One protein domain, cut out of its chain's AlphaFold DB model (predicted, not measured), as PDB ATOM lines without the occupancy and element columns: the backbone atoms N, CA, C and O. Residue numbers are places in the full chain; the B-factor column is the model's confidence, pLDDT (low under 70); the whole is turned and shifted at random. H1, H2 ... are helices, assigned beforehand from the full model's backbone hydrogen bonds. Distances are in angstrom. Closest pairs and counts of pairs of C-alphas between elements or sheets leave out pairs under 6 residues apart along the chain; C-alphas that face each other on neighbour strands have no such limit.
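AT A GLANCE: This is residues 95 to 140 of the 145 residues of an uncharacterized protein of Chryseobacterium angstadtii (UniProt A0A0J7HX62). Two helices make an open, flat U: H1, the longer arm, and H2, which folds back from a tight link at one end with an empty gap between the arms. The printed part has 46 residues with two named helices, H1 then H2, and no named strand; the class is all helix. The whole is loose, with a radius of gyration of the C-alphas of 13.1 A and spans of 41 by 24 by 8 A.

IN THESE COORDINATES: H1, residues 95 to 116, runs 31.6 A from C-alpha 95 at (8.274, -29.552, -31.041) to C-alpha 116 at (0.764, -48.283, -6.720). H2, residues 122 to 140, measures 27.1 A and ends with C-alpha 140 at (-13.472, -36.281, -24.050).

HOW THE PARTS SIT: H1 and H2 are apart, with no C-alpha of the one within 8 A of the other. The z part of the N-to-C direction is 0.79 for H1 and -0.92 for H2. Residues 95 to 114 of H1 and 129 to 140 of H2 stand free. In H1 and H2 every O i to N i+4 pair is within hydrogen-bond range.

THE WHOLE: The two C-alphas farthest apart, those of Pro 95 and Glu 122, are 40.8 A apart. The printed part has no cut, and its mean pLDDT is 82.3; residue 118 is under 70.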
ATOM      1  N   PRO A  95       7.386 -29.224 -32.154       76.06
ATOM      2  CA  PRO A  95       8.274 -29.552 -31.041       76.06
ATOM      3  C   PRO A  95       7.700 -29.119 -29.686       76.06
ATOM      4  O   PRO A  95       7.833 -29.858 -28.712       76.06
ATOM      5  N   GLU A  96       6.998 -27.985 -29.627       80.50
ATOM      6  CA  GLU A  96       6.356 -27.504 -28.400       80.50
ATOM      7  C   GLU A  96       5.229 -28.437 -27.959       80.50
ATOM      8  O   GLU A  96       5.195 -28.884 -26.811       80.50
ATOM      9  N   ARG A  97       4.353 -28.826 -28.894       80.56
ATOM     10  CA  ARG A  97       3.279 -29.788 -28.618       80.56
ATOM     11  C   ARG A  97       3.839 -31.126 -28.141       80.56
ATOM     12  O   ARG A  97       3.321 -31.704 -27.190       80.56
ATOM     13  N   ASN A  98       4.899 -31.621 -28.777       79.50
ATOM     14  CA  ASN A  98       5.529 -32.885 -28.395       79.50
ATOM     15  C   ASN A  98       6.145 -32.820 -26.993       79.50
ATOM     16  O   ASN A  98       6.028 -33.786 -26.236       79.50
ATOM     17  N   LYS A  99       6.757 -31.688 -26.632       81.44
ATOM     18  CA  LYS A  99       7.277 -31.450 -25.282       81.44
ATOM     19  C   LYS A  99       6.151 -31.510 -24.247       81.44
ATOM     20  O   LYS A  99       6.234 -32.310 -23.321       81.44
ATOM     21  N   ILE A 100       5.064 -30.774 -24.477       84.81
ATOM     22  CA  ILE A 100       3.883 -30.766 -23.601       84.81
ATOM     23  C   ILE A 100       3.311 -32.182 -23.426       84.81
ATOM     24  O   ILE A 100       3.025 -32.615 -22.310       84.81
ATOM     25  N   LEU A 101       3.186 -32.951 -24.512       81.88
ATOM     26  CA  LEU A 101       2.702 -34.335 -24.451       81.88
ATOM     27  C   LEU A 101       3.637 -35.255 -23.652       81.88
ATOM     28  O   LEU A 101       3.171 -36.144 -22.935       81.88
ATOM     29  N   SER A 102       4.951 -35.048 -23.755       79.06
ATOM     30  CA  SER A 102       5.942 -35.780 -22.962       79.06
ATOM     31  C   SER A 102       5.844 -35.441 -21.471       79.06
ATOM     32  O   SER A 102       5.928 -36.337 -20.621       79.06
ATOM     33  N   ASP A 103       5.613 -34.172 -21.145       83.88
ATOM     34  CA  ASP A 103       5.410 -33.723 -19.769       83.88
ATOM     35  C   ASP A 103       4.129 -34.342 -19.195       83.88
ATOM     36  O   ASP A 103       4.173 -34.974 -18.137       83.88
ATOM     37  N   TYR A 104       3.017 -34.315 -19.938       85.94
ATOM     38  CA  TYR A 104       1.781 -34.994 -19.534       85.94
ATOM     39  C   TYR A 104       1.981 -36.487 -19.296       85.94
ATOM     40  O   TYR A 104       1.564 -37.000 -18.258       85.94
ATOM     41  N   LYS A 105       2.670 -37.194 -20.201       85.31
ATOM     42  CA  LYS A 105       3.007 -38.612 -20.004       85.31
ATOM     43  C   LYS A 105       3.743 -38.830 -18.679       85.31
ATOM     44  O   LYS A 105       3.455 -39.792 -17.961       85.31
ATOM     45  N   THR A 106       4.684 -37.949 -18.351       85.88
ATOM     46  CA  THR A 106       5.451 -38.014 -17.104       85.88
ATOM     47  C   THR A 106       4.554 -37.778 -15.893       85.88
ATOM     48  O   THR A 106       4.612 -38.555 -14.939       85.88
ATOM     49  N   HIS A 107       3.684 -36.767 -15.936       86.94
ATOM     50  CA  HIS A 107       2.723 -36.490 -14.869       86.94
ATOM     51  C   HIS A 107       1.774 -37.668 -14.635       86.94
ATOM     52  O   HIS A 107       1.685 -38.153 -13.510       86.94
ATOM     53  N   PHE A 108       1.160 -38.213 -15.687       85.94
ATOM     54  CA  PHE A 108       0.304 -39.396 -15.574       85.94
ATOM     55  C   PHE A 108       1.056 -40.624 -15.051       85.94
ATOM     56  O   PHE A 108       0.503 -41.392 -14.269       85.94
ATOM     57  N   SER A 109       2.329 -40.797 -15.416       84.38
ATOM     58  CA  SER A 109       3.154 -41.888 -14.880       84.38
ATOM     59  C   SER A 109       3.442 -41.714 -13.385       84.38
ATOM     60  O   SER A 109       3.407 -42.690 -12.640       84.38
ATOM     61  N   ARG A 110       3.701 -40.480 -12.926       85.25
ATOM     62  CA  ARG A 110       3.889 -40.170 -11.498       85.25
ATOM     63  C   ARG A 110       2.616 -40.417 -10.702       85.25
ATOM     64  O   ARG A 110       2.687 -41.073  -9.672       85.25
ATOM     65  N   ILE A 111       1.483 -39.951 -11.221       82.81
ATOM     66  CA  ILE A 111       0.143 -40.215 -10.689       82.81
ATOM     67  C   ILE A 111      -0.039 -41.733 -10.561       82.81
ATOM     68  O   ILE A 111      -0.210 -42.231  -9.458       82.81
ATOM     69  N   ALA A 112       0.140 -42.500 -11.641       83.56
ATOM     70  CA  ALA A 112       0.015 -43.959 -11.613       83.56
ATOM     71  C   ALA A 112       0.943 -44.644 -10.591       83.56
ATOM     72  O   ALA A 112       0.527 -45.590  -9.929       83.56
ATOM     73  N   ASN A 113       2.186 -44.178 -10.444       82.75
ATOM     74  CA  ASN A 113       3.110 -44.706  -9.437       82.75
ATOM     75  C   ASN A 113       2.668 -44.366  -8.011       82.75
ATOM     76  O   ASN A 113       2.768 -45.217  -7.136       82.75
ATOM     77  N   PHE A 114       2.145 -43.161  -7.787       80.56
ATOM     78  CA  PHE A 114       1.591 -42.754  -6.500       80.56
ATOM     79  C   PHE A 114       0.431 -43.674  -6.073       80.56
ATOM     80  O   PHE A 114       0.357 -44.052  -4.908       80.56
ATOM     81  N   PHE A 115      -0.389 -44.151  -7.021       70.88
ATOM     82  CA  PHE A 115      -1.455 -45.138  -6.759       70.88
ATOM     83  C   PHE A 115      -0.984 -46.567  -6.506       70.88
ATOM     84  O   PHE A 115      -1.725 -47.347  -5.917       70.88
ATOM     85  N   ARG A 116       0.211 -46.942  -6.970       76.69
ATOM     86  CA  ARG A 116       0.764 -48.283  -6.720       76.69
ATOM     87  C   ARG A 116       1.333 -48.435  -5.315       76.69
ATOM     88  O   ARG A 116       1.560 -49.560  -4.889       76.69
ATOM     89  N   ASN A 117       1.593 -47.332  -4.623       77.00
ATOM     90  CA  ASN A 117       2.023 -47.381  -3.235       77.00
ATOM     91  C   ASN A 117       0.804 -47.719  -2.364       77.00
ATOM     92  O   ASN A 117      -0.215 -47.050  -2.482       77.00
ATOM     93  N   ASP A 118       0.897 -48.706  -1.471       66.25
ATOM     94  CA  ASP A 118      -0.206 -49.190  -0.607       66.25
ATOM     95  C   ASP A 118      -0.612 -48.217   0.527       66.25
ATOM     96  O   ASP A 118      -1.080 -48.618   1.586       66.25
ATOM     97  N   VAL A 119      -0.442 -46.910   0.326       70.88
ATOM     98  CA  VAL A 119      -0.627 -45.876   1.363       70.88
ATOM     99  C   VAL A 119      -2.082 -45.383   1.457       70.88
ATOM    100  O   VAL A 119      -2.404 -44.563   2.308       70.88
ATOM    101  N   TRP A 120      -2.982 -45.879   0.607       72.38
ATOM    102  CA  TRP A 120      -4.307 -45.282   0.417       72.38
ATOM    103  C   TRP A 120      -5.422 -45.978   1.185       72.38
ATOM    104  O   TRP A 120      -5.636 -47.187   1.029       72.38
ATOM    105  N   ASN A 121      -6.228 -45.171   1.871       80.56
ATOM    106  CA  ASN A 121      -7.494 -45.600   2.448       80.56
ATOM    107  C   ASN A 121      -8.578 -45.768   1.369       80.56
ATOM    108  O   ASN A 121      -8.531 -45.173   0.291       80.56
ATOM    109  N   GLU A 122      -9.591 -46.584   1.655       79.38
ATOM    110  CA  GLU A 122     -10.648 -46.924   0.690       79.38
ATOM    111  C   GLU A 122     -11.493 -45.706   0.266       79.38
ATOM    112  O   GLU A 122     -11.885 -45.595  -0.897       79.38
ATOM    113  N   ASN A 123     -11.685 -44.742   1.171       82.75
ATOM    114  CA  ASN A 123     -12.367 -43.479   0.878       82.75
ATOM    115  C   ASN A 123     -11.554 -42.601  -0.086       82.75
ATOM    116  O   ASN A 123     -12.083 -42.159  -1.100       82.75
ATOM    117  N   GLU A 124     -10.250 -42.446   0.155       80.25
ATOM    118  CA  GLU A 124      -9.361 -41.653  -0.709       80.25
ATOM    119  C   GLU A 124      -9.279 -42.246  -2.125       80.25
ATOM    120  O   GLU A 124      -9.244 -41.519  -3.119       80.25
ATOM    121  N   LYS A 125      -9.320 -43.583  -2.244       79.81
ATOM    122  CA  LYS A 125      -9.402 -44.268  -3.546       79.81
ATOM    123  C   LYS A 125     -10.700 -43.940  -4.291       79.81
ATOM    124  O   LYS A 125     -10.680 -43.840  -5.521       79.81
ATOM    125  N   ASN A 126     -11.820 -43.810  -3.582       84.00
ATOM    126  CA  ASN A 126     -13.119 -43.510  -4.183       84.00
ATOM    127  C   ASN A 126     -13.226 -42.054  -4.638       84.00
ATOM    128  O   ASN A 126     -13.650 -41.827  -5.775       84.00
ATOM    129  N   ASP A 127     -12.783 -41.108  -3.811       85.94
ATOM    130  CA  ASP A 127     -12.762 -39.680  -4.151       85.94
ATOM    131  C   ASP A 127     -11.893 -39.445  -5.390       85.94
ATOM    132  O   ASP A 127     -12.335 -38.883  -6.394       85.94
ATOM    133  N   PHE A 128     -10.698 -40.032  -5.410       80.69
ATOM    134  CA  PHE A 128      -9.810 -39.922  -6.561       80.69
ATOM    135  C   PHE A 128     -10.379 -40.574  -7.834       80.69
ATOM    136  O   PHE A 128     -10.206 -40.078  -8.952       80.69
ATOM    137  N   LYS A 129     -11.097 -41.697  -7.702       83.50
ATOM    138  CA  LYS A 129     -11.771 -42.338  -8.841       83.50
ATOM    139  C   LYS A 129     -12.864 -41.443  -9.430       83.50
ATOM    140  O   LYS A 129     -13.123 -41.546 -10.633       83.50
ATOM    141  N   GLN A 130     -13.510 -40.602  -8.621       88.44
ATOM    142  CA  GLN A 130     -14.441 -39.589  -9.118       88.44
ATOM    143  C   GLN A 130     -13.697 -38.483  -9.871       88.44
ATOM    144  O   GLN A 130     -14.026 -38.248 -11.034       88.44
ATOM    145  N   GLU A 131     -12.632 -37.917  -9.297       86.88
ATOM    146  CA  GLU A 131     -11.821 -36.884  -9.964       86.88
ATOM    147  C   GLU A 131     -11.270 -37.358 -11.320       86.88
ATOM    148  O   GLU A 131     -11.364 -36.658 -12.330       86.88
ATOM    149  N   LEU A 132     -10.766 -38.597 -11.401       85.25
ATOM    150  CA  LEU A 132     -10.317 -39.174 -12.672       85.25
ATOM    151  C   LEU A 132     -11.441 -39.274 -13.705       85.25
ATOM    152  O   LEU A 132     -11.208 -39.031 -14.892       85.25
ATOM    153  N   LYS A 133     -12.653 -39.659 -13.291       87.75
ATOM    154  CA  LYS A 133     -13.804 -39.739 -14.202       87.75
ATOM    155  C   LYS A 133     -14.178 -38.361 -14.734       87.75
ATOM    156  O   LYS A 133     -14.465 -38.248 -15.927       87.75
ATOM    157  N   GLU A 134     -14.142 -37.337 -13.891       91.25
ATOM    158  CA  GLU A 134     -14.398 -35.953 -14.295       91.25
ATOM    159  C   GLU A 134     -13.344 -35.449 -15.279       91.25
ATOM    160  O   GLU A 134     -13.698 -34.951 -16.348       91.25
ATOM    161  N   ILE A 135     -12.057 -35.675 -14.996       87.44
ATOM    162  CA  ILE A 135     -10.956 -35.312 -15.901       87.44
ATOM    163  C   ILE A 135     -11.102 -36.024 -17.251       87.44
ATOM    164  O   ILE A 135     -10.980 -35.394 -18.302       87.44
ATOM    165  N   ILE A 136     -11.406 -37.326 -17.260       85.81
ATOM    166  CA  ILE A 136     -11.636 -38.080 -18.504       85.81
ATOM    167  C   ILE A 136     -12.834 -37.510 -19.272       85.81
ATOM    168  O   ILE A 136     -12.776 -37.414 -20.500       85.81
ATOM    169  N   SER A 137     -13.909 -37.137 -18.575       88.75
ATOM    170  CA  SER A 137     -15.093 -36.520 -19.179       88.75
ATOM    171  C   SER A 137     -14.752 -35.180 -19.837       88.75
ATOM    172  O   SER A 137     -15.048 -34.984 -21.016       88.75
ATOM    173  N   LEU A 138     -14.027 -34.313 -19.123       87.56
ATOM    174  CA  LEU A 138     -13.537 -33.022 -19.615       87.56
ATOM    175  C   LEU A 138     -12.617 -33.174 -20.831       87.56
ATOM    176  O   LEU A 138     -12.729 -32.426 -21.802       87.56
ATOM    177  N   ILE A 139     -11.705 -34.147 -20.812       84.12
ATOM    178  CA  ILE A 139     -10.826 -34.415 -21.955       84.12
ATOM    179  C   ILE A 139     -11.655 -34.869 -23.160       84.12
ATOM    180  O   ILE A 139     -11.470 -34.349 -24.259       84.12
ATOM    181  N   LYS A 140     -12.600 -35.799 -22.968       83.75
ATOM    182  CA  LYS A 140     -13.472 -36.281 -24.050       83.75
ATOM    183  C   LYS A 140     -14.301 -35.153 -24.656       83.75
ATOM    184  O   LYS A 140     -14.306 -35.029 -25.875       83.75
TER     185      LYS A 140